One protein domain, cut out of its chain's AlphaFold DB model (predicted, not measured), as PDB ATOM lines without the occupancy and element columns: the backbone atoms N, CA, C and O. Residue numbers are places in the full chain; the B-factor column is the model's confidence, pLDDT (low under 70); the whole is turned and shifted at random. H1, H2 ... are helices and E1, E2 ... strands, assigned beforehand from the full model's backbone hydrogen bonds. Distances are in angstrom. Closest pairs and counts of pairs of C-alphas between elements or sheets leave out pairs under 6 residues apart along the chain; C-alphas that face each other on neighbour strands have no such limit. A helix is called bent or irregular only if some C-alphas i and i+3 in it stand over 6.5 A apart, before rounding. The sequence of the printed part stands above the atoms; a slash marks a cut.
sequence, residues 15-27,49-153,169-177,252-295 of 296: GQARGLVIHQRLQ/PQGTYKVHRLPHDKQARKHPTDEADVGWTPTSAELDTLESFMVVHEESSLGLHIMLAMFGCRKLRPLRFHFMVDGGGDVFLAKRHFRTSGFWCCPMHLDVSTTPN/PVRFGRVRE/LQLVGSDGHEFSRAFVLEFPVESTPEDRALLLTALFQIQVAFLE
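Overview. This is residues 15 to 27, 49 to 153, 169 to 177 and 252 to 295 of the 296 residues of an uncharacterized protein of Aphanomyces astaci (UniProt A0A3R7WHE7). One large sheet of nine strands, strongly twisted and curled like part of a barrel, wraps round a single long helix, H3, and stays open between its edge strands E7 and E8. The short helix H1 only grazes the sheet, and H2 lies away from it, beyond the ends of E3 and E4. The printed part has 171 residues, with three named helices and nine named strands in the order E1 E2 H1 E3 H2 E4 E5 E6 E7 E8 E9 H3; across the sheet the order is E7 E6 E5 E4 E3 E2 E1 E9 E8, all antiparallel. The class is mixed, helices and strands. The whole is compact, with a radius of gyration of the C-alphas of 16.4 A, and rounded, spanning 46 by 38 by 33 A.

Along the chain. E1, residues 19 to 25, begins with C-alpha 19 at (18.746, -30.112, 139.624) and is 19.6 A long from first to last C-alpha. E2 is residues 52 to 57, 16.7 A. H1, residues 80 to 85, is 8.9 A long. E3 is residues 88 to 95, 20.0 A, and H2 is residues 98 to 106, 12.5 A. E4, residues 115 to 121, measures 19.6 A, E5, residues 126 to 132, 16.4 A, and E6, residues 145 to 150, 16.5 A. E7, residues 170 to 177, is 21.8 A long and ends with C-alpha 177 at (33.736, -14.076, 134.179). E8 is residues 252 to 256, 13.2 A, and E9 is residues 263 to 269, 20.0 A. H3, residues 276 to 294, is 26.3 A long and ends with C-alpha 294 at (39.024, -28.558, 132.758); it is neither bent nor irregular, but only just: C-alphas 291 and 294 are 6.1 A apart.

Arrangement. From edge to edge of the sheet the strands' lines turn by 67 degrees and the way across it turns by 140 degrees. Edge strand E7 is antiparallel to E6 at 160 degrees, with N 146 and O 175 within hydrogen-bond range at 2.8 A. E4, E5 and E6 form a meander, each strand the antiparallel neighbour of the one before, and E4 and E5 are a hairpin, with N 117 and O 130 at 2.8 A. E3 and E4 pair through N 91 and O 120, 2.8 A, and E2 and E1 through N 21 and O 56, 2.8 A. E1 and E9 stand at 169 degrees, antiparallel, with N 22 and O 266 at 2.8 A. E8 and E9 are a hairpin at the other edge, with N 253 and O 267 at 2.8 A. The sheet curls round H3, which is on one face of it, making two layers, a sheet and a helix on it. The closest C-alphas of H3 and E7 are those of Val 175 and Ala 285, 5.8 A, and those of H3 and E9 are Leu 268 and Leu 283, 7.8 A. H1 only grazes the sheet with its residues 80 to 84. H2 is not on the sheet and is apart from H3. In H1 and H2 every O i to N i+4 pair is within hydrogen-bond range, and in H3 14 of 15.

Size, cuts and confidence. The two C-alphas farthest apart are those of Asp 61 and Phe 107, 47.4 A. Three stretches are cut out: residues 28 to 48, with 7.6 A between C-alphas 27 and 49; 154 to 168, with 9.7 A between C-alphas 153 and 169; and 178 to 251, with 16.5 A between C-alphas 177 and 252. Of the links that are printed whole, E2 to H1 with 22 residues and E5 to E6 with 12 are long. The mean pLDDT of the printed part is 84.8; it is under 70 at residues 25 to 27, 49, 71 to 73, 122 to 124, 152 to 153 and 258 to 263.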
ATOM      1  N   GLY A  15      12.141 -25.922 133.918       84.00
ATOM      2  CA  GLY A  15      11.443 -25.178 134.969       84.00
ATOM      3  C   GLY A  15      10.905 -26.020 136.130       84.00
ATOM      4  O   GLY A  15      10.641 -25.480 137.203       84.00
ATOM      5  N   GLN A  16      10.811 -27.342 135.986       86.88
ATOM      6  CA  GLN A  16      10.361 -28.253 137.048       86.88
ATOM      7  C   GLN A  16      11.501 -29.072 137.672       86.88
ATOM      8  O   GLN A  16      11.324 -29.657 138.738       86.88
ATOM      9  N   ALA A  17      12.676 -29.118 137.041       90.25
ATOM     10  CA  ALA A  17      13.815 -29.873 137.549       90.25
ATOM     11  C   ALA A  17      14.401 -29.237 138.824       90.25
ATOM     12  O   ALA A  17      14.750 -28.063 138.827       90.25
ATOM     13  N   ARG A  18      14.582 -30.022 139.892       93.94
ATOM     14  CA  ARG A  18      15.274 -29.571 141.120       93.94
ATOM     15  C   ARG A  18      16.778 -29.358 140.903       93.94
ATOM     16  O   ARG A  18      17.421 -28.560 141.575       93.94
ATOM     17  N   GLY A  19      17.337 -30.108 139.965       94.69
ATOM     18  CA  GLY A  19      18.746 -30.112 139.624       94.69
ATOM     19  C   GLY A  19      18.991 -30.966 138.389       94.69
ATOM     20  O   GLY A  19      18.077 -31.627 137.883       94.69
ATOM     21  N   LEU A  20      20.230 -30.964 137.918       95.50
ATOM     22  CA  LEU A  20      20.669 -31.698 136.739       95.50
ATOM     23  C   LEU A  20      21.932 -32.498 137.026       95.50
ATOM     24  O   LEU A  20      22.723 -32.165 137.908       95.50
ATOM     25  N   VAL A  21      22.135 -33.525 136.211       94.81
ATOM     26  CA  VAL A  21      23.354 -34.322 136.175       94.81
ATOM     27  C   VAL A  21      23.890 -34.278 134.758       94.81
ATOM     28  O   VAL A  21      23.215 -34.711 133.830       94.81
ATOM     29  N   ILE A  22      25.082 -33.726 134.571       92.94
ATOM     30  CA  ILE A  22      25.690 -33.568 133.252       92.94
ATOM     31  C   ILE A  22      26.820 -34.578 133.143       92.94
ATOM     32  O   ILE A  22      27.810 -34.466 133.861       92.94
ATOM     33  N   HIS A  23      26.683 -35.546 132.245       90.06
ATOM     34  CA  HIS A  23      27.683 -36.569 131.981       90.06
ATOM     35  C   HIS A  23      28.458 -36.219 130.705       90.06
ATOM     36  O   HIS A  23      27.915 -36.219 129.595       90.06
ATOM     37  N   GLN A  24      29.750 -35.924 130.866       83.12
ATOM     38  CA  GLN A  24      30.679 -35.793 129.753       83.12
ATOM     39  C   GLN A  24      31.282 -37.161 129.436       83.12
ATOM     40  O   GLN A  24      32.108 -37.674 130.196       83.12
ATOM     41  N   ARG A  25      30.944 -37.705 128.265       68.38
ATOM     42  CA  ARG A  25      31.640 -38.865 127.706       68.38
ATOM     43  C   ARG A  25      32.608 -38.379 126.638       68.38
ATOM     44  O   ARG A  25      32.202 -38.000 125.542       68.38
ATOM     45  N   LEU A  26      33.899 -38.372 126.958       60.22
ATOM     46  CA  LEU A  26      34.935 -38.163 125.952       60.22
ATOM     47  C   LEU A  26      34.887 -39.342 124.978       60.22
ATOM     48  O   LEU A  26      35.338 -40.441 125.295       60.22
ATOM     49  N   GLN A  27      34.338 -39.120 123.784       50.81
ATOM     50  CA  GLN A  27      34.564 -40.032 122.672       50.81
ATOM     51  C   GLN A  27      36.030 -39.888 122.266       50.81
ATOM     52  O   GLN A  27      36.398 -39.047 121.447       50.81
ATOM     53  N   PRO A  49      38.296 -33.211 120.052       64.44
ATOM     54  CA  PRO A  49      36.984 -33.522 119.487       64.44
ATOM     55  C   PRO A  49      35.880 -32.640 120.074       64.44
ATOM     56  O   PRO A  49      35.935 -32.283 121.250       64.44
ATOM     57  N   GLN A  50      34.872 -32.322 119.260       74.81
ATOM     58  CA  GLN A  50      33.653 -31.652 119.714       74.81
ATOM     59  C   GLN A  50      32.974 -32.494 120.805       74.81
ATOM     60  O   GLN A  50      32.732 -33.688 120.617       74.81
ATOM     61  N   GLY A  51      32.710 -31.884 121.963       77.00
ATOM     62  CA  GLY A  51      32.078 -32.562 123.086       77.00
ATOM     63  C   GLY A  51      30.583 -32.779 122.864       77.00
ATOM     64  O   GLY A  51      29.863 -31.862 122.474       77.00
ATOM     65  N   THR A  52      30.108 -33.987 123.167       85.06
ATOM     66  CA  THR A  52      28.682 -34.261 123.382       85.06
ATOM     67  C   THR A  52      28.471 -34.587 124.854       85.06
ATOM     68  O   THR A  52      29.192 -35.410 125.423       85.06
ATOM     69  N   TYR A  53      27.488 -33.941 125.469       88.81
ATOM     70  CA  TYR A  53      27.184 -34.072 126.888       88.81
ATOM     71  C   TYR A  53      25.745 -34.539 127.042       88.81
ATOM     72  O   TYR A  53      24.839 -33.955 126.448       88.81
ATOM     73  N   LYS A  54      25.530 -35.577 127.848       90.94
ATOM     74  CA  LYS A  54      24.181 -36.003 128.222       90.94
ATOM     75  C   LYS A  54      23.779 -35.292 129.501       90.94
ATOM     76  O   LYS A  54      24.556 -35.238 130.452       90.94
ATOM     77  N   VAL A  55      22.582 -34.733 129.512       92.56
ATOM     78  CA  VAL A  55      22.007 -34.038 130.656       92.56
ATOM     79  C   VAL A  55      20.819 -34.850 131.129       92.56
ATOM     80  O   VAL A  55      19.855 -35.068 130.398       92.56
ATOM     81  N   HIS A  56      20.894 -35.280 132.374       93.69
ATOM     82  CA  HIS A  56      19.870 -36.046 133.057       93.69
ATOM     83  C   HIS A  56      19.244 -35.178 134.143       93.69
ATOM     84  O   HIS A  56      19.866 -34.242 134.661       93.69
ATOM     85  N   ARG A  57      18.014 -35.499 134.531       93.50
ATOM     86  CA  ARG A  57      17.417 -34.902 135.726       93.50
ATOM     87  C   ARG A  57      18.099 -35.473 136.965       93.50
ATOM     88  O   ARG A  57      18.381 -36.668 137.021       93.50
ATOM     89  N   LEU A  58      18.340 -34.628 137.963       94.38
ATOM     90  CA  LEU A  58      18.794 -35.097 139.268       94.38
ATOM     91  C   LEU A  58      17.683 -35.941 139.916       94.38
ATOM     92  O   LEU A  58      16.575 -35.416 140.079       94.38
ATOM     93  N   PRO A  59      17.937 -37.212 140.285       93.75
ATOM     94  CA  PRO A  59      16.927 -38.019 140.959       93.75
ATOM     95  C   PRO A  59      16.498 -37.384 142.287       93.75
ATOM     96  O   PRO A  59      17.298 -36.754 142.980       93.75
ATOM     97  N   HIS A  60      15.225 -37.545 142.654       90.81
ATOM     98  CA  HIS A  60      14.634 -36.846 143.801       90.81
ATOM     99  C   HIS A  60      15.286 -37.193 145.150       90.81
ATOM    100  O   HIS A  60      15.279 -36.361 146.056       90.81
ATOM    101  N   ASP A  61      15.863 -38.385 145.277       90.88
ATOM    102  CA  ASP A  61      16.546 -38.888 146.472       90.88
ATOM    103  C   ASP A  61      18.046 -38.542 146.514       90.88
ATOM    104  O   ASP A  61      18.714 -38.831 147.505       90.88
ATOM    105  N   LYS A  62      18.600 -37.935 145.455       92.44
ATOM    106  CA  LYS A  62      20.024 -37.571 145.355       92.44
ATOM    107  C   LYS A  62      20.204 -36.070 145.483       92.44
ATOM    108  O   LYS A  62      19.312 -35.328 145.105       92.44
ATOM    109  N   GLN A  63      21.349 -35.610 145.979       92.81
ATOM    110  CA  GLN A  63      21.690 -34.184 146.087       92.81
ATOM    111  C   GLN A  63      23.184 -33.950 145.853       92.81
ATOM    112  O   GLN A  63      23.983 -34.883 145.986       92.81
ATOM    113  N   ALA A  64      23.550 -32.713 145.512       92.25
ATOM    114  CA  ALA A  64      24.948 -32.328 145.403       92.25
ATOM    115  C   ALA A  64      25.586 -32.250 146.795       92.25
ATOM    116  O   ALA A  64      24.955 -31.901 147.796       92.25
ATOM    117  N   ARG A  65      26.872 -32.576 146.859       91.06
ATOM    118  CA  ARG A  65      27.677 -32.465 148.072       91.06
ATOM    119  C   ARG A  65      27.906 -30.992 148.423       91.06
ATOM    120  O   ARG A  65      28.221 -30.188 147.548       91.06
ATOM    121  N   LYS A  66      27.805 -30.646 149.710       90.00
ATOM    122  CA  LYS A  66      27.900 -29.261 150.211       90.00
ATOM    123  C   LYS A  66      29.236 -29.004 150.904       90.00
ATOM    124  O   LYS A  66      29.785 -27.894 150.828       90.00
ATOM    125  N   HIS A  67      29.790 -30.034 151.539       83.31
ATOM    126  CA  HIS A  67      31.054 -30.000 152.261       83.31
ATOM    127  C   HIS A  67      31.945 -31.224 151.946       83.31
ATOM    128  O   HIS A  67      31.439 -32.320 151.702       83.31
ATOM    129  N   PRO A  68      33.287 -31.093 151.969       71.31
ATOM    130  CA  PRO A  68      34.199 -32.206 151.700       71.31
ATOM    131  C   PRO A  68      34.017 -33.388 152.653       71.31
ATOM    132  O   PRO A  68      34.141 -34.533 152.232       71.31
ATOM    133  N   THR A  69      33.694 -33.103 153.916       70.31
ATOM    134  CA  THR A  69      33.513 -34.108 154.977       70.31
ATOM    135  C   THR A  69      32.091 -34.641 155.081       70.31
ATOM    136  O   THR A  69      31.817 -35.390 156.012       70.31
ATOM    137  N   ASP A  70      31.183 -34.237 154.187       70.62
ATOM    138  CA  ASP A  70      29.847 -34.826 154.133       70.62
ATOM    139  C   ASP A  70      29.993 -36.353 154.050       70.62
ATOM    140  O   ASP A  70      30.807 -36.870 153.271       70.62
ATOM    141  N   GLU A  71      29.245 -37.092 154.866       65.06
ATOM    142  CA  GLU A  71      29.275 -38.553 154.802       65.06
ATOM    143  C   GLU A  71      28.888 -39.027 153.391       65.06
ATOM    144  O   GLU A  71      28.299 -38.280 152.599       65.06
ATOM    145  N   ALA A  72      29.269 -40.256 153.033       59.94
ATOM    146  CA  ALA A  72      29.005 -40.810 151.701       59.94
ATOM    147  C   ALA A  72      27.516 -40.714 151.303       59.94
ATOM    148  O   ALA A  72      27.214 -40.540 150.124       59.94
ATOM    149  N   ASP A  73      26.620 -40.710 152.292       57.81
ATOM    150  CA  ASP A  73      25.168 -40.701 152.115       57.81
ATOM    151  C   ASP A  73      24.557 -39.292 151.986       57.81
ATOM    152  O   ASP A  73      23.405 -39.151 151.581       57.81
ATOM    153  N   VAL A  74      25.312 -38.227 152.290       77.44
ATOM    154  CA  VAL A  74      24.805 -36.842 152.245       77.44
ATOM    155  C   VAL A  74      24.996 -36.207 150.864       77.44
ATOM    156  O   VAL A  74      24.207 -35.353 150.477       77.44
ATOM    157  N   GLY A  75      26.001 -36.616 150.088       82.31
ATOM    158  CA  GLY A  75      26.266 -36.068 148.753       82.31
ATOM    159  C   GLY A  75      26.482 -37.172 147.730       82.31
ATOM    160  O   GLY A  75      27.405 -37.976 147.874       82.31
ATOM    161  N   TRP A  76      25.664 -37.192 146.679       89.69
ATOM    162  CA  TRP A  76      25.695 -38.259 145.685       89.69
ATOM    163  C   TRP A  76      26.937 -38.151 144.793       89.69
ATOM    164  O   TRP A  76      27.295 -37.083 144.299       89.69
ATOM    165  N   THR A  77      27.622 -39.277 144.606       88.50
ATOM    166  CA  THR A  77      28.825 -39.381 143.773       88.50
ATOM    167  C   THR A  77      28.570 -40.442 142.700       88.50
ATOM    168  O   THR A  77      28.936 -41.599 142.912       88.50
ATOM    169  N   PRO A  78      27.911 -40.083 141.582       87.69
ATOM    170  CA  PRO A  78      27.544 -41.036 140.544       87.69
ATOM    171  C   PRO A  78      28.738 -41.824 140.004       87.69
ATOM    172  O   PRO A  78      29.838 -41.295 139.814       87.69
ATOM    173  N   THR A  79      28.489 -43.090 139.701       86.38
ATOM    174  CA  THR A  79      29.347 -43.934 138.863       86.38
ATOM    175  C   THR A  79      28.944 -43.823 137.391       86.38
ATOM    176  O   THR A  79      27.798 -43.496 137.080       86.38
ATOM    177  N   SER A  80      29.857 -44.129 136.462       83.44
ATOM    178  CA  SER A  80      29.532 -44.138 135.024       83.44
ATOM    179  C   SER A  80      28.374 -45.094 134.700       83.44
ATOM    180  O   SER A  80      27.515 -44.759 133.891       83.44
ATOM    181  N   ALA A  81      28.312 -46.251 135.374       85.31
ATOM    182  CA  ALA A  81      27.245 -47.234 135.190       85.31
ATOM    183  C   ALA A  81      25.875 -46.704 135.639       85.31
ATOM    184  O   ALA A  81      24.892 -46.890 134.928       85.31
ATOM    185  N   GLU A  82      25.803 -46.002 136.776       89.19
ATOM    186  CA  GLU A  82      24.562 -45.349 137.208       89.19
ATOM    187  C   GLU A  82      24.128 -44.277 136.201       89.19
ATOM    188  O   GLU A  82      22.964 -44.246 135.802       89.19
ATOM    189  N   LEU A  83      25.058 -43.436 135.736       89.06
ATOM    190  CA  LEU A  83      24.762 -42.387 134.752       89.06
ATOM    191  C   LEU A  83      24.232 -42.953 133.430       89.06
ATOM    192  O   LEU A  83      23.323 -42.371 132.846       89.06
ATOM    193  N   ASP A  84      24.761 -44.088 132.972       86.44
ATOM    194  CA  ASP A  84      24.315 -44.740 131.736       86.44
ATOM    195  C   ASP A  84      22.891 -45.323 131.850       86.44
ATOM    196  O   ASP A  84      22.236 -45.531 130.826       86.44
ATOM    197  N   THR A  85      22.387 -45.547 133.070       90.69
ATOM    198  CA  THR A  85      21.005 -46.004 133.315       90.69
ATOM    199  C   THR A  85      19.990 -44.874 133.462       90.69
ATOM    200  O   THR A  85      18.787 -45.128 133.414       90.69
ATOM    201  N   LEU A  86      20.446 -43.631 133.637       91.44
ATOM    202  CA  LEU A  86      19.556 -42.483 133.755       91.44
ATOM    203  C   LEU A  86      18.968 -42.096 132.397       91.44
ATOM    204  O   LEU A  86      19.667 -42.017 131.386       91.44
ATOM    205  N   GLU A  87      17.681 -41.757 132.399       89.75
ATOM    206  CA  GLU A  87      17.011 -41.200 131.228       89.75
ATOM    207  C   GLU A  87      17.661 -39.866 130.837       89.75
ATOM    208  O   GLU A  87      17.898 -38.989 131.678       89.75
ATOM    209  N   SER A  88      18.019 -39.737 129.559       87.69
ATOM    210  CA  SER A  88      18.538 -38.491 129.005       87.69
ATOM    211  C   SER A  88      17.376 -37.518 128.851       87.69
ATOM    212  O   SER A  88      16.376 -37.832 128.223       87.69
ATOM    213  N   PHE A  89      17.499 -36.339 129.448       85.94
ATOM    214  CA  PHE A  89      16.514 -35.269 129.316       85.94
ATOM    215  C   PHE A  89      16.904 -34.298 128.195       85.94
ATOM    216  O   PHE A  89      16.054 -33.785 127.472       85.94
ATOM    217  N   MET A  90      18.201 -34.034 128.055       89.88
ATOM    218  CA  MET A  90      18.739 -33.071 127.105       89.88
ATOM    219  C   MET A  90      20.134 -33.507 126.658       89.88
ATOM    220  O   MET A  90      20.894 -34.101 127.421       89.88
ATOM    221  N   VAL A  91      20.489 -33.187 125.422       90.19
ATOM    222  CA  VAL A  91      21.823 -33.393 124.865       90.19
ATOM    223  C   VAL A  91      22.426 -32.035 124.547       90.19
ATOM    224  O   VAL A  91      21.798 -31.201 123.897       90.19
ATOM    225  N   VAL A  92      23.660 -31.813 124.998       91.25
ATOM    226  CA  VAL A  92      24.426 -30.613 124.657       91.25
ATOM    227  C   VAL A  92      25.494 -30.976 123.646       91.25
ATOM    228  O   VAL A  92      26.323 -31.850 123.906       91.25
ATOM    229  N   HIS A  93      25.488 -30.296 122.507       89.56
ATOM    230  CA  HIS A  93      26.480 -30.471 121.455       89.56
ATOM    231  C   HIS A  93      27.342 -29.216 121.310       89.56
ATOM    232  O   HIS A  93      26.836 -28.102 121.175       89.56
ATOM    233  N   GLU A  94      28.658 -29.394 121.327       88.81
ATOM    234  CA  GLU A  94      29.621 -28.327 121.079       88.81
ATOM    235  C   GLU A  94      29.886 -28.163 119.573       88.81
ATOM    236  O   GLU A  94      30.460 -29.034 118.929       88.81
ATOM    237  N   GLU A  95      29.550 -27.007 119.008       88.69
ATOM    238  CA  GLU A  95      29.971 -26.606 117.666       88.69
ATOM    239  C   GLU A  95      31.238 -25.740 117.758       88.69
ATOM    240  O   GLU A  95      31.279 -24.697 118.425       88.69
ATOM    241  N   SER A  96      32.289 -26.156 117.049       84.06
ATOM    242  CA  SER A  96      33.531 -25.390 116.922       84.06
ATOM    243  C   SER A  96      34.193 -25.583 115.557       84.06
ATOM    244  O   SER A  96      34.086 -26.642 114.938       84.06
ATOM    245  N   SER A  97      34.891 -24.553 115.069       83.25
ATOM    246  CA  SER A  97      35.592 -24.612 113.780       83.25
ATOM    247  C   SER A  97      36.924 -25.357 113.909       83.25
ATOM    248  O   SER A  97      37.841 -24.879 114.579       83.25
ATOM    249  N   LEU A  98      37.057 -26.492 113.210       81.75
ATOM    250  CA  LEU A  98      38.281 -27.309 113.159       81.75
ATOM    251  C   LEU A  98      39.513 -26.495 112.728       81.75
ATOM    252  O   LEU A  98      40.550 -26.543 113.387       81.75
ATOM    253  N   GLY A  99      39.402 -25.726 111.640       81.69
ATOM    254  CA  GLY A  99      40.521 -24.936 111.116       81.69
ATOM    255  C   GLY A  99      40.987 -23.862 112.100       81.69
ATOM    256  O   GLY A  99      42.187 -23.705 112.333       81.69
ATOM    257  N   LEU A 100      40.038 -23.174 112.744       82.94
ATOM    258  CA  LEU A 100      40.344 -22.191 113.781       82.94
ATOM    259  C   LEU A 100      40.972 -22.849 115.016       82.94
ATOM    260  O   LEU A 100      41.891 -22.285 115.600       82.94
ATOM    261  N   HIS A 101      40.522 -24.050 115.387       77.00
ATOM    262  CA  HIS A 101      41.094 -24.823 116.489       77.00
ATOM    263  C   HIS A 101      42.572 -25.132 116.237       77.00
ATOM    264  O   HIS A 101      43.408 -24.819 117.081       77.00
ATOM    265  N   ILE A 102      42.903 -25.677 115.062       79.38
ATOM    266  CA  ILE A 102      44.287 -26.006 114.690       79.38
ATOM    267  C   ILE A 102      45.147 -24.739 114.687       79.38
ATOM    268  O   ILE A 102      46.227 -24.734 115.276       79.38
ATOM    269  N   MET A 103      44.654 -23.650 114.087       84.75
ATOM    270  CA  MET A 103      45.364 -22.371 114.053       84.75
ATOM    271  C   MET A 103      45.656 -21.857 115.468       84.75
ATOM    272  O   MET A 103      46.814 -21.638 115.817       84.75
ATOM    273  N   LEU A 104      44.638 -21.754 116.326       85.06
ATOM    274  CA  LEU A 104      44.811 -21.282 117.700       85.06
ATOM    275  C   LEU A 104      45.693 -22.211 118.530       85.06
ATOM    276  O   LEU A 104      46.457 -21.735 119.365       85.06
ATOM    277  N   ALA A 105      45.634 -23.518 118.290       81.00
ATOM    278  CA  ALA A 105      46.502 -24.471 118.955       81.00
ATOM    279  C   ALA A 105      47.977 -24.296 118.587       81.00
ATOM    280  O   ALA A 105      48.818 -24.383 119.480       81.00
ATOM    281  N   MET A 106      48.291 -24.010 117.320       80.81
ATOM    282  CA  MET A 106      49.668 -23.751 116.880       80.81
ATOM    283  C   MET A 106      50.262 -22.484 117.509       80.81
ATOM    284  O   MET A 106      51.460 -22.444 117.766       80.81
ATOM    285  N   PHE A 107      49.435 -21.478 117.817       83.25
ATOM    286  CA  PHE A 107      49.877 -20.235 118.465       83.25
ATOM    287  C   PHE A 107      49.782 -20.253 120.002       83.25
ATOM    288  O   PHE A 107      49.953 -19.214 120.632       83.25
ATOM    289  N   GLY A 108      49.486 -21.399 120.631       80.31
ATOM    290  CA  GLY A 108      49.319 -21.484 122.093       80.31
ATOM    291  C   GLY A 108      48.042 -20.813 122.624       80.31
ATOM    292  O   GLY A 108      47.870 -20.638 123.826       80.31
ATOM    293  N   CYS A 109      47.109 -20.479 121.736       82.75
ATOM    294  CA  CYS A 109      45.893 -19.716 121.993       82.75
ATOM    295  C   CYS A 109      44.627 -20.591 122.029       82.75
ATOM    296  O   CYS A 109      43.531 -20.095 121.765       82.75
ATOM    297  N   ARG A 110      44.736 -21.891 122.348       76.94
ATOM    298  CA  ARG A 110      43.614 -22.863 122.312       76.94
ATOM    299  C   ARG A 110      42.358 -22.362 123.022       76.94
ATOM    300  O   ARG A 110      41.246 -22.514 122.520       76.94
ATOM    301  N   LYS A 111      42.541 -21.701 124.167       76.62
ATOM    302  CA  LYS A 111      41.449 -21.172 124.988       76.62
ATOM    303  C   LYS A 111      40.697 -20.010 124.346       76.62
ATOM    304  O   LYS A 111      39.574 -19.758 124.762       76.62
ATOM    305  N   LEU A 112      41.223 -19.363 123.305       81.38
ATOM    306  CA  LEU A 112      40.556 -18.249 122.616       81.38
ATOM    307  C   LEU A 112      39.467 -18.700 121.638       81.38
ATOM    308  O   LEU A 112      38.801 -17.863 121.031       81.38
ATOM    309  N   ARG A 113      39.286 -20.015 121.460       82.00
ATOM    310  CA  ARG A 113      38.360 -20.556 120.466       82.00
ATOM    311  C   ARG A 113      36.915 -20.079 120.709       82.00
ATOM    312  O   ARG A 113      36.394 -20.260 121.815       82.00
ATOM    313  N   PRO A 114      36.251 -19.489 119.699       87.88
ATOM    314  CA  PRO A 114      34.809 -19.295 119.709       87.88
ATOM    315  C   PRO A 114      34.122 -20.656 119.706       87.88
ATOM    316  O   PRO A 114      34.558 -21.560 118.991       87.88
ATOM    317  N   LEU A 115      33.057 -20.785 120.489       89.81
ATOM    318  CA  LEU A 115      32.297 -22.026 120.645       89.81
ATOM    319  C   LEU A 115      30.810 -21.712 120.649       89.81
ATOM    320  O   LEU A 115      30.398 -20.631 121.084       89.81
ATOM    321  N   ARG A 116      30.004 -22.668 120.204       92.81
ATOM    322  CA  ARG A 116      28.566 -22.664 120.454       92.81
ATOM    323  C   ARG A 116      28.183 -23.968 121.127       92.81
ATOM    324  O   ARG A 116      28.663 -25.025 120.739       92.81
ATOM    325  N   PHE A 117      27.326 -23.874 122.126       92.88
ATOM    326  CA  PHE A 117      26.703 -25.020 122.760       92.88
ATOM    327  C   PHE A 117      25.238 -25.038 122.355       92.88
ATOM    328  O   PHE A 117      24.517 -24.065 122.587       92.88
ATOM    329  N   HIS A 118      24.845 -26.132 121.723       92.62
ATOM    330  CA  HIS A 118      23.492 -26.420 121.274       92.62
ATOM    331  C   HIS A 118      22.820 -27.283 122.328       92.62
ATOM    332  O   HIS A 118      23.292 -28.391 122.583       92.62
ATOM    333  N   PHE A 119      21.767 -26.777 122.963       91.62
ATOM    334  CA  PHE A 119      21.018 -27.505 123.981       91.62
ATOM    335  C   PHE A 119      19.749 -28.061 123.347       91.62
ATOM    336  O   PHE A 119      18.817 -27.309 123.072       91.62
ATOM    337  N   MET A 120      19.727 -29.367 123.098       88.88
ATOM    338  CA  MET A 120      18.658 -30.066 122.382       88.88
ATOM    339  C   MET A 120      17.897 -30.982 123.342       88.88
ATOM    340  O   MET A 120      18.515 -31.670 124.153       88.88
ATOM    341  N   VAL A 121      16.571 -31.023 123.249       84.44
ATOM    342  CA  VAL A 121      15.738 -32.002 123.975       84.44
ATOM    343  C   VAL A 121      15.439 -33.176 123.041       84.44
ATOM    344  O   VAL A 121      15.327 -32.978 121.831       84.44
ATOM    345  N   ASP A 122      15.360 -34.395 123.581       67.56
ATOM    346  CA  ASP A 122      15.250 -35.625 122.787       67.56
ATOM    347  C   ASP A 122      14.115 -35.555 121.746       67.56
ATOM    348  O   ASP A 122      12.953 -35.297 122.060       67.56
ATOM    349  N   GLY A 123      14.475 -35.775 120.475       61.03
ATOM    350  CA  GLY A 123      13.557 -35.725 119.331       61.03
ATOM    351  C   GLY A 123      13.204 -34.320 118.815       61.03
ATOM    352  O   GLY A 123      12.458 -34.219 117.840       61.03
ATOM    353  N   GLY A 124      13.735 -33.254 119.426       64.62
ATOM    354  CA  GLY A 124      13.529 -31.853 119.043       64.62
ATOM    355  C   GLY A 124      14.797 -31.151 118.537       64.62
ATOM    356  O   GLY A 124      15.903 -31.677 118.617       64.62
ATOM    357  N   GLY A 125      14.627 -29.945 117.984       77.94
ATOM    358  CA  GLY A 125      15.742 -29.051 117.648       77.94
ATOM    359  C   GLY A 125      16.338 -28.361 118.882       77.94
ATOM    360  O   GLY A 125      15.992 -28.674 120.021       77.94
ATOM    361  N   ASP A 126      17.219 -27.389 118.650       82.06
ATOM    362  CA  ASP A 126      17.786 -26.559 119.716       82.06
ATOM    363  C   ASP A 126      16.675 -25.855 120.515       82.06
ATOM    364  O   ASP A 126      15.839 -25.152 119.944       82.06
ATOM    365  N   VAL A 127      16.709 -25.981 121.842       87.19
ATOM    366  CA  VAL A 127      15.864 -25.222 122.781       87.19
ATOM    367  C   VAL A 127      16.500 -23.866 123.080       87.19
ATOM    368  O   VAL A 127      15.840 -22.824 123.078       87.19
ATOM    369  N   PHE A 128      17.810 -23.863 123.314       91.06
ATOM    370  CA  PHE A 128      18.592 -22.640 123.426       91.06
ATOM    371  C   PHE A 128      20.036 -22.867 122.986       91.06
ATOM    372  O   PHE A 128      20.531 -23.993 122.911       91.06
ATOM    373  N   LEU A 129      20.718 -21.762 122.703       93.19
ATOM    374  CA  LEU A 129      22.099 -21.743 122.254       93.19
ATOM    375  C   LEU A 129      22.926 -20.826 123.150       93.19
ATOM    376  O   LEU A 129      22.556 -19.672 123.382       93.19
ATOM    377  N   ALA A 130      24.073 -21.322 123.609       94.69
ATOM    378  CA  ALA A 130      25.069 -20.509 124.294       94.69
ATOM    379  C   ALA A 130      26.268 -20.267 123.377       94.69
ATOM    380  O   ALA A 130      26.923 -21.204 122.927       94.69
ATOM    381  N   LYS A 131      26.579 -19.002 123.097       94.44
ATOM    382  CA  LYS A 131      27.667 -18.604 122.202       94.44
ATOM    383  C   LYS A 131      28.802 -17.961 122.983       94.44
ATOM    384  O   LYS A 131      28.646 -16.876 123.536       94.44
ATOM    385  N   ARG A 132      29.975 -18.583 122.932       91.88
ATOM    386  CA  ARG A 132      31.240 -18.027 123.414       91.88
ATOM    387  C   ARG A 132      31.964 -17.318 122.276       91.88
ATOM    388  O   ARG A 132      32.250 -17.913 121.237       91.88
ATOM    389  N   HIS A 133      32.289 -16.046 122.477       89.44
ATOM    390  CA  HIS A 133      33.038 -15.253 121.496       89.44
ATOM    391  C   HIS A 133      34.552 -15.405 121.669       89.44
ATOM    392  O   HIS A 133      35.031 -15.867 122.702       89.44
ATOM    393  N   PHE A 134      35.308 -14.961 120.663       86.56
ATOM    394  CA  PHE A 134      36.768 -14.890 120.715       86.56
ATOM    395  C   PHE A 134      37.227 -13.885 121.785       86.56
ATOM    396  O   PHE A 134      37.173 -12.676 121.554       86.56
ATOM    397  N   ARG A 135      37.636 -14.360 122.970       84.31
ATOM    398  CA  ARG A 135      38.090 -13.516 124.095       84.31
ATOM    399  C   ARG A 135      39.188 -14.187 124.918       84.31
ATOM    400  O   ARG A 135      39.206 -15.407 125.048       84.31
ATOM    401  N   THR A 136      40.077 -13.369 125.484       73.50
ATOM    402  CA  THR A 136      41.341 -13.771 126.130       73.50
ATOM    403  C   THR A 136      41.282 -13.987 127.639       73.50
ATOM    404  O   THR A 136      42.325 -14.222 128.232       73.50
ATOM    405  N   SER A 137      40.094 -14.016 128.249       81.62
ATOM    406  CA  SER A 137      39.882 -14.044 129.708       81.62
ATOM    407  C   SER A 137      40.134 -12.708 130.396       81.62
ATOM    408  O   SER A 137      40.885 -11.847 129.926       81.62
ATOM    409  N   GLY A 138      39.455 -12.512 131.525       75.38
ATOM    410  CA  GLY A 138      39.559 -11.288 132.313       75.38
ATOM    411  C   GLY A 138      40.936 -11.069 132.934       75.38
ATOM    412  O   GLY A 138      41.264  -9.923 133.225       75.38
ATOM    413  N   PHE A 139      41.789 -12.100 133.016       73.56
ATOM    414  CA  PHE A 139      43.208 -11.925 133.357       73.56
ATOM    415  C   PHE A 139      43.922 -10.967 132.383       73.56
ATOM    416  O   PHE A 139      44.797 -10.208 132.782       73.56
ATOM    417  N   TRP A 140      43.490 -10.943 131.116       77.56
ATOM    418  CA  TRP A 140      43.964 -10.020 130.080       77.56
ATOM    419  C   TRP A 140      42.983  -8.862 129.838       77.56
ATOM    420  O   TRP A 140      42.848  -8.378 128.714       77.56
ATOM    421  N   CYS A 141      42.247  -8.453 130.876       78.94
ATOM    422  CA  CYS A 141      41.235  -7.390 130.842       78.94
ATOM    423  C   CYS A 141      40.069  -7.632 129.858       78.94
ATOM    424  O   CYS A 141      39.300  -6.716 129.572       78.94
ATOM    425  N   CYS A 142      39.901  -8.862 129.361       84.19
ATOM    426  CA  CYS A 142      38.882  -9.234 128.380       84.19
ATOM    427  C   CYS A 142      38.034 -10.405 128.903       84.19
ATOM    428  O   CYS A 142      38.180 -11.528 128.406       84.19
ATOM    429  N   PRO A 143      37.139 -10.178 129.890       87.19
ATOM    430  CA  PRO A 143      36.370 -11.250 130.514       87.19
ATOM    431  C   PRO A 143      35.607 -12.051 129.464       87.19
ATOM    432  O   PRO A 143      34.908 -11.495 128.595       87.19
ATOM    433  N   MET A 144      35.779 -13.369 129.537       89.06
ATOM    434  CA  MET A 144      35.029 -14.301 128.714       89.06
ATOM    435  C   MET A 144      33.566 -14.259 129.121       89.06
ATOM    436  O   MET A 144      33.227 -14.062 130.288       89.06
ATOM    437  N   HIS A 145      32.698 -14.447 128.139       91.75
ATOM    438  CA  HIS A 145      31.294 -14.672 128.403       91.75
ATOM    439  C   HIS A 145      30.684 -15.589 127.351       91.75
ATOM    440  O   HIS A 145      31.164 -15.649 126.212       91.75
ATOM    441  N   LEU A 146      29.615 -16.273 127.747       94.56
ATOM    442  CA  LEU A 146      28.691 -16.941 126.849       94.56
ATOM    443  C   LEU A 146      27.390 -16.154 126.812       94.56
ATOM    444  O   LEU A 146      26.754 -15.972 127.846       94.56
ATOM    445  N   ASP A 147      26.993 -15.717 125.626       95.38
ATOM    446  CA  ASP A 147      25.666 -15.148 125.411       95.38
ATOM    447  C   ASP A 147      24.661 -16.274 125.204       95.38
ATOM    448  O   ASP A 147      24.902 -17.153 124.375       95.38
ATOM    449  N   VAL A 148      23.531 -16.233 125.906       95.19
ATOM    450  CA  VAL A 148      22.507 -17.279 125.830       95.19
ATOM    451  C   VAL A 148      21.257 -16.730 125.162       95.19
ATOM    452  O   VAL A 148      20.734 -15.675 125.532       95.19
ATOM    453  N   SER A 149      20.819 -17.422 124.115       93.19
ATOM    454  CA  SER A 149      19.668 -17.033 123.302       93.19
ATOM    455  C   SER A 149      18.731 -18.211 123.111       93.19
ATOM    456  O   SER A 149      19.193 -19.340 122.950       93.19
ATOM    457  N   THR A 150      17.427 -17.957 123.113       88.56
ATOM    458  CA  THR A 150      16.449 -18.956 122.691       88.56
ATOM    459  C   THR A 150      16.544 -19.139 121.187       88.56
ATOM    460  O   THR A 150      16.809 -18.196 120.430       88.56
ATOM    461  N   THR A 151      16.334 -20.368 120.748       79.88
ATOM    462  CA  THR A 151      16.154 -20.674 119.337       79.88
ATOM    463  C   THR A 151      14.667 -20.552 119.016       79.88
ATOM    464  O   THR A 151      13.835 -21.089 119.748       79.88
ATOM    465  N   PRO A 152      14.285 -19.808 117.968       64.00
ATOM    466  CA  PRO A 152      12.896 -19.771 117.552       64.00
ATOM    467  C   PRO A 152      12.519 -21.172 117.076       64.00
ATOM    468  O   PRO A 152      13.141 -21.698 116.153       64.00
ATOM    469  N   ASN A 153      11.546 -21.786 117.751       54.91
ATOM    470  CA  ASN A 153      11.069 -23.128 117.445       54.91
ATOM    471  C   ASN A 153      10.844 -23.284 115.932       54.91
ATOM    472  O   ASN A 153      10.029 -22.572 115.340       54.91
ATOM    473  N   PRO A 169      17.372 -15.405 116.799       79.81
ATOM    474  CA  PRO A 169      17.455 -15.901 118.166       79.81
ATOM    475  C   PRO A 169      17.350 -14.742 119.162       79.81
ATOM    476  O   PRO A 169      18.012 -13.711 118.999       79.81
ATOM    477  N   VAL A 170      16.510 -14.907 120.187       87.75
ATOM    478  CA  VAL A 170      16.261 -13.867 121.191       87.75
ATOM    479  C   VAL A 170      17.167 -14.117 122.384       87.75
ATOM    480  O   VAL A 170      17.054 -15.124 123.081       87.75
ATOM    481  N   ARG A 171      18.096 -13.194 122.625       91.50
ATOM    482  CA  ARG A 171      18.978 -13.244 123.793       91.50
ATOM    483  C   ARG A 171      18.174 -13.004 125.067       91.50
ATOM    484  O   ARG A 171      17.393 -12.061 125.116       91.50
ATOM    485  N   PHE A 172      18.415 -13.802 126.102       92.81
ATOM    486  CA  PHE A 172      17.764 -13.628 127.409       92.81
ATOM    487  C   PHE A 172      18.750 -13.511 128.578       92.81
ATOM    488  O   PHE A 172      18.362 -13.128 129.679       92.81
ATOM    489  N   GLY A 173      20.037 -13.778 128.356       96.06
ATOM    490  CA  GLY A 173      21.054 -13.583 129.382       96.06
ATOM    491  C   GLY A 173      22.460 -13.896 128.900       96.06
ATOM    492  O   GLY A 173      22.703 -14.116 127.709       96.06
ATOM    493  N   ARG A 174      23.399 -13.891 129.842       96.38
ATOM    494  CA  ARG A 174      24.787 -14.283 129.611       96.38
ATOM    495  C   ARG A 174      25.418 -14.843 130.880       96.38
ATOM    496  O   ARG A 174      25.016 -14.526 131.992       96.38
ATOM    497  N   VAL A 175      26.477 -15.610 130.689       96.44
ATOM    498  CA  VAL A 175      27.383 -16.056 131.747       96.44
ATOM    499  C   VAL A 175      28.708 -15.350 131.524       96.44
ATOM    500  O   VAL A 175      29.267 -15.491 130.441       96.44
ATOM    501  N   ARG A 176      29.225 -14.597 132.497       94.31
ATOM    502  CA  ARG A 176      30.431 -13.764 132.339       94.31
ATOM    503  C   ARG A 176      31.431 -14.038 133.450       94.31
ATOM    504  O   ARG A 176      31.059 -14.110 134.611       94.31
ATOM    505  N   GLU A 177      32.718 -14.105 133.129       91.62
ATOM    506  CA  GLU A 177      33.736 -14.076 134.179       91.62
ATOM    507  C   GLU A 177      33.710 -12.742 134.934       91.62
ATOM    508  O   GLU A 177      33.807 -11.665 134.335       91.62
ATOM    509  N   LEU A 252      27.255 -26.678 142.995       95.44
ATOM    510  CA  LEU A 252      27.702 -27.415 141.823       95.44
ATOM    511  C   LEU A 252      28.828 -28.353 142.253       95.44
ATOM    512  O   LEU A 252      29.863 -27.904 142.740       95.44
ATOM    513  N   GLN A 253      28.648 -29.649 142.037       94.00
ATOM    514  CA  GLN A 253      29.645 -30.665 142.342       94.00
ATOM    515  C   GLN A 253      30.248 -31.214 141.047       94.00
ATOM    516  O   GLN A 253      29.525 -31.729 140.200       94.00
ATOM    517  N   LEU A 254      31.569 -31.143 140.904       91.94
ATOM    518  CA  LEU A 254      32.335 -31.884 139.904       91.94
ATOM    519  C   LEU A 254      32.678 -33.262 140.466       91.94
ATOM    520  O   LEU A 254      33.268 -33.361 141.538       91.94
ATOM    521  N   VAL A 255      32.366 -34.311 139.720       89.62
ATOM    522  CA  VAL A 255      32.636 -35.703 140.071       89.62
ATOM    523  C   VAL A 255      33.603 -36.288 139.054       89.62
ATOM    524  O   VAL A 255      33.323 -36.365 137.856       89.62
ATOM    525  N   GLY A 256      34.770 -36.676 139.552       80.69
ATOM    526  CA  GLY A 256      35.787 -37.398 138.810       80.69
ATOM    527  C   GLY A 256      35.444 -38.875 138.645       80.69
ATOM    528  O   GLY A 256      34.674 -39.458 139.417       80.69
ATOM    529  N   SER A 257      36.071 -39.468 137.637       70.25
ATOM    530  CA  SER A 257      36.018 -40.896 137.345       70.25
ATOM    531  C   SER A 257      36.556 -41.766 138.487       70.25
ATOM    532  O   SER A 257      37.374 -41.335 139.303       70.25
ATOM    533  N   ASP A 258      36.110 -43.019 138.500       64.81
ATOM    534  CA  ASP A 258      36.583 -44.116 139.347       64.81
ATOM    535  C   ASP A 258      37.942 -44.705 138.906       64.81
ATOM    536  O   ASP A 258      38.403 -45.696 139.465       64.81
ATOM    537  N   GLY A 259      38.627 -44.067 137.950       56.19
ATOM    538  CA  GLY A 259      40.005 -44.386 137.566       56.19
ATOM    539  C   GLY A 259      40.140 -45.249 136.312       56.19
ATOM    540  O   GLY A 259      41.264 -45.450 135.851       56.19
ATOM    541  N   HIS A 260      39.030 -45.706 135.717       47.09
ATOM    542  CA  HIS A 260      39.055 -46.570 134.530       47.09
ATOM    543  C   HIS A 260      38.717 -45.853 133.212       47.09
ATOM    544  O   HIS A 260      39.177 -46.276 132.152       47.09
ATOM    545  N   GLU A 261      38.014 -44.720 133.261       53.00
ATOM    546  CA  GLU A 261      37.684 -43.908 132.080       53.00
ATOM    547  C   GLU A 261      37.953 -42.418 132.323       53.00
ATOM    548  O   GLU A 261      37.860 -41.942 133.445       53.00
ATOM    549  N   PHE A 262      38.245 -41.627 131.286       56.38
ATOM    550  CA  PHE A 262      38.149 -40.162 131.396       56.38
ATOM    551  C   PHE A 262      36.668 -39.749 131.291       56.38
ATOM    552  O   PHE A 262      36.260 -39.121 130.315       56.38
ATOM    553  N   SER A 263      35.851 -40.142 132.272       68.19
ATOM    554  CA  SER A 263      34.483 -39.648 132.443       68.19
ATOM    555  C   SER A 263      34.459 -38.574 133.531       68.19
ATOM    556  O   SER A 263      35.191 -38.631 134.526       68.19
ATOM    557  N   ARG A 264      33.657 -37.534 133.310       82.88
ATOM    558  CA  ARG A 264      33.392 -36.491 134.302       82.88
ATOM    559  C   ARG A 264      31.897 -36.285 134.373       82.88
ATOM    560  O   ARG A 264      31.225 -36.251 133.339       82.88
ATOM    561  N   ALA A 265      31.400 -36.121 135.586       89.62
ATOM    562  CA  ALA A 265      30.022 -35.751 135.810       89.62
ATOM    563  C   ALA A 265      29.948 -34.464 136.617       89.62
ATOM    564  O   ALA A 265      30.811 -34.180 137.445       89.62
ATOM    565  N   PHE A 266      28.899 -33.694 136.386       93.44
ATOM    566  CA  PHE A 266      28.550 -32.566 137.226       93.44
ATOM    567  C   PHE A 266      27.177 -32.799 137.821       93.44
ATOM    568  O   PHE A 266      26.252 -33.154 137.096       93.44
ATOM    569  N   VAL A 267      27.041 -32.566 139.119       95.19
ATOM    570  CA  VAL A 267      25.761 -32.563 139.822       95.19
ATOM    571  C   VAL A 267      25.450 -31.112 140.167       95.19
ATOM    572  O   VAL A 267      26.171 -30.488 140.945       95.19
ATOM    573  N   LEU A 268      24.419 -30.559 139.540       96.19
ATOM    574  CA  LEU A 268      23.996 -29.172 139.701       96.19
ATOM    575  C   LEU A 268      22.669 -29.136 140.452       96.19
ATOM    576  O   LEU A 268      21.685 -29.705 139.983       96.19
ATOM    577  N   GLU A 269      22.620 -28.428 141.574       95.25
ATOM    578  CA  GLU A 269      21.365 -28.106 142.250       95.25
ATOM    579  C   GLU A 269      20.949 -26.676 141.938       95.25
ATOM    580  O   GLU A 269      21.750 -25.743 142.028       95.25
ATOM    581  N   PHE A 270      19.684 -26.505 141.566       95.88
ATOM    582  CA  PHE A 270      19.153 -25.185 141.287       95.88
ATOM    583  C   PHE A 270      18.669 -24.507 142.574       95.88
ATOM    584  O   PHE A 270      18.016 -25.163 143.391       95.88
ATOM    585  N   PRO A 271      18.920 -23.196 142.743       95.31
ATOM    586  CA  PRO A 271      18.268 -22.401 143.781       95.31
ATOM    587  C   PRO A 271      16.741 -22.509 143.674       95.31
ATOM    588  O   PRO A 271      16.198 -22.584 142.565       95.31
ATOM    589  N   VAL A 272      16.036 -22.512 144.808       91.12
ATOM    590  CA  VAL A 272      14.584 -22.779 144.862       91.12
ATOM    591  C   VAL A 272      13.792 -21.745 144.056       91.12
ATOM    592  O   VAL A 272      12.858 -22.097 143.336       91.12
ATOM    593  N   GLU A 273      14.203 -20.484 144.118       90.06
ATOM    594  CA  GLU A 273      13.593 -19.355 143.414       90.06
ATOM    595  C   GLU A 273      14.019 -19.202 141.941       90.06
ATOM    596  O   GLU A 273      13.598 -18.254 141.275       90.06
ATOM    597  N   SER A 274      14.846 -20.109 141.407       93.19
ATOM    598  CA  SER A 274      15.335 -20.018 140.025       93.19
ATOM    599  C   SER A 274      14.225 -20.266 138.992       93.19
ATOM    600  O   SER A 274      13.516 -21.280 139.038       93.19
ATOM    601  N   THR A 275      14.104 -19.361 138.017       92.75
ATOM    602  CA  THR A 275      13.187 -19.530 136.869       92.75
ATOM    603  C   THR A 275      13.813 -20.431 135.790       92.75
ATOM    604  O   THR A 275      15.012 -20.713 135.855       92.75
ATOM    605  N   PRO A 276      13.062 -20.889 134.768       91.50
ATOM    606  CA  PRO A 276      13.630 -21.695 133.681       91.50
ATOM    607  C   PRO A 276      14.842 -21.034 133.000       91.50
ATOM    608  O   PRO A 276      15.833 -21.704 132.713       91.50
ATOM    609  N   GLU A 277      14.801 -19.715 132.805       91.94
ATOM    610  CA  GLU A 277      15.901 -18.917 132.253       91.94
ATOM    611  C   GLU A 277      17.142 -18.964 133.147       91.94
ATOM    612  O   GLU A 277      18.246 -19.179 132.650       91.94
ATOM    613  N   ASP A 278      16.975 -18.812 134.467       94.88
ATOM    614  CA  ASP A 278      18.094 -18.925 135.410       94.88
ATOM    615  C   ASP A 278      18.736 -20.301 135.342       94.88
ATOM    616  O   ASP A 278      19.956 -20.419 135.360       94.88
ATOM    617  N   ARG A 279      17.916 -21.347 135.251       95.25
ATOM    618  CA  ARG A 279      18.387 -22.731 135.190       95.25
ATOM    619  C   ARG A 279      19.166 -22.998 133.911       95.25
ATOM    620  O   ARG A 279      20.217 -23.633 133.967       95.25
ATOM    621  N   ALA A 280      18.712 -22.458 132.780       94.69
ATOM    622  CA  ALA A 280      19.448 -22.511 131.520       94.69
ATOM    623  C   ALA A 280      20.790 -21.759 131.608       94.69
ATOM    624  O   ALA A 280      21.818 -22.253 131.133       94.69
ATOM    625  N   LEU A 281      20.814 -20.592 132.260       96.19
ATOM    626  CA  LEU A 281      22.048 -19.834 132.474       96.19
ATOM    627  C   LEU A 281      23.011 -20.541 133.443       96.19
ATOM    628  O   LEU A 281      24.209 -20.590 133.175       96.19
ATOM    629  N   LEU A 282      22.511 -21.136 134.528       96.62
ATOM    630  CA  LEU A 282      23.305 -21.921 135.481       96.62
ATOM    631  C   LEU A 282      23.896 -23.172 134.822       96.62
ATOM    632  O   LEU A 282      25.082 -23.454 134.992       96.62
ATOM    633  N   LEU A 283      23.108 -23.879 134.005       95.56
ATOM    634  CA  LEU A 283      23.610 -24.978 133.183       95.56
ATOM    635  C   LEU A 283      24.696 -24.489 132.210       95.56
ATOM    636  O   LEU A 283      25.725 -25.139 132.055       95.56
ATOM    637  N   THR A 284      24.519 -23.315 131.601       95.44
ATOM    638  CA  THR A 284      25.542 -22.706 130.735       95.44
ATOM    639  C   THR A 284      26.820 -22.355 131.509       95.44
ATOM    640  O   THR A 284      27.925 -22.499 130.979       95.44
ATOM    641  N   ALA A 285      26.705 -21.934 132.772       95.44
ATOM    642  CA  ALA A 285      27.846 -21.560 133.606       95.44
ATOM    643  C   ALA A 285      28.803 -22.727 133.883       95.44
ATOM    644  O   ALA A 285      30.016 -22.526 133.965       95.44
ATOM    645  N   LEU A 286      28.292 -23.958 133.917       93.00
ATOM    646  CA  LEU A 286      29.116 -25.165 133.983       93.00
ATOM    647  C   LEU A 286      30.058 -25.276 132.778       93.00
ATOM    648  O   LEU A 286      31.246 -25.550 132.949       93.00
ATOM    649  N   PHE A 287      29.569 -25.008 131.564       90.19
ATOM    650  CA  PHE A 287      30.394 -25.078 130.354       90.19
ATOM    651  C   PHE A 287      31.476 -23.998 130.322       90.19
ATOM    652  O   PHE A 287      32.562 -24.230 129.792       90.19
ATOM    653  N   GLN A 288      31.236 -22.848 130.957       88.31
ATOM    654  CA  GLN A 288      32.283 -21.847 131.164       88.31
ATOM    655  C   GLN A 288      33.426 -22.407 132.028       88.31
ATOM    656  O   GLN A 288      34.587 -22.245 131.657       88.31
ATOM    657  N   ILE A 289      33.121 -23.109 133.129       86.19
ATOM    658  CA  ILE A 289      34.136 -23.773 133.973       86.19
ATOM    659  C   ILE A 289      34.871 -24.848 133.179       86.19
ATOM    660  O   ILE A 289      36.101 -24.898 133.199       86.19
ATOM    661  N   GLN A 290      34.119 -25.697 132.480       84.81
ATOM    662  CA  GLN A 290      34.662 -26.791 131.688       84.81
ATOM    663  C   GLN A 290      35.712 -26.280 130.695       84.81
ATOM    664  O   GLN A 290      36.853 -26.743 130.699       84.81
ATOM    665  N   VAL A 291      35.359 -25.268 129.903       80.75
ATOM    666  CA  VAL A 291      36.249 -24.696 128.887       80.75
ATOM    667  C   VAL A 291      37.423 -23.939 129.518       80.75
ATOM    668  O   VAL A 291      38.553 -24.036 129.024       80.75
ATOM    669  N   ALA A 292      37.178 -23.190 130.599       79.31
ATOM    670  CA  ALA A 292      38.194 -22.361 131.244       79.31
ATOM    671  C   ALA A 292      39.245 -23.180 132.010       79.31
ATOM    672  O   ALA A 292      40.431 -22.870 131.909       79.31
ATOM    673  N   PHE A 293      38.831 -24.221 132.741       78.19
ATOM    674  CA  PHE A 293      39.685 -24.890 133.730       78.19
ATOM    675  C   PHE A 293      39.923 -26.382 133.475       78.19
ATOM    676  O   PHE A 293      40.934 -26.907 133.936       78.19
ATOM    677  N   LEU A 294      39.018 -27.085 132.785       77.31
ATOM    678  CA  LEU A 294      39.024 -28.558 132.758       77.31
ATOM    679  C   LEU A 294      39.387 -29.162 131.399       77.31
ATOM    680  O   LEU A 294      39.848 -30.308 131.341       77.31
ATOM    681  N   GLU A 295      39.175 -28.428 130.313       73.06
ATOM    682  CA  GLU A 295      39.681 -28.803 128.994       73.06
ATOM    683  C   GLU A 295      41.200 -28.557 128.898       73.06
ATOM    684  O   GLU A 295      41.701 -27.619 129.525       73.06
TER     685      GLU A 295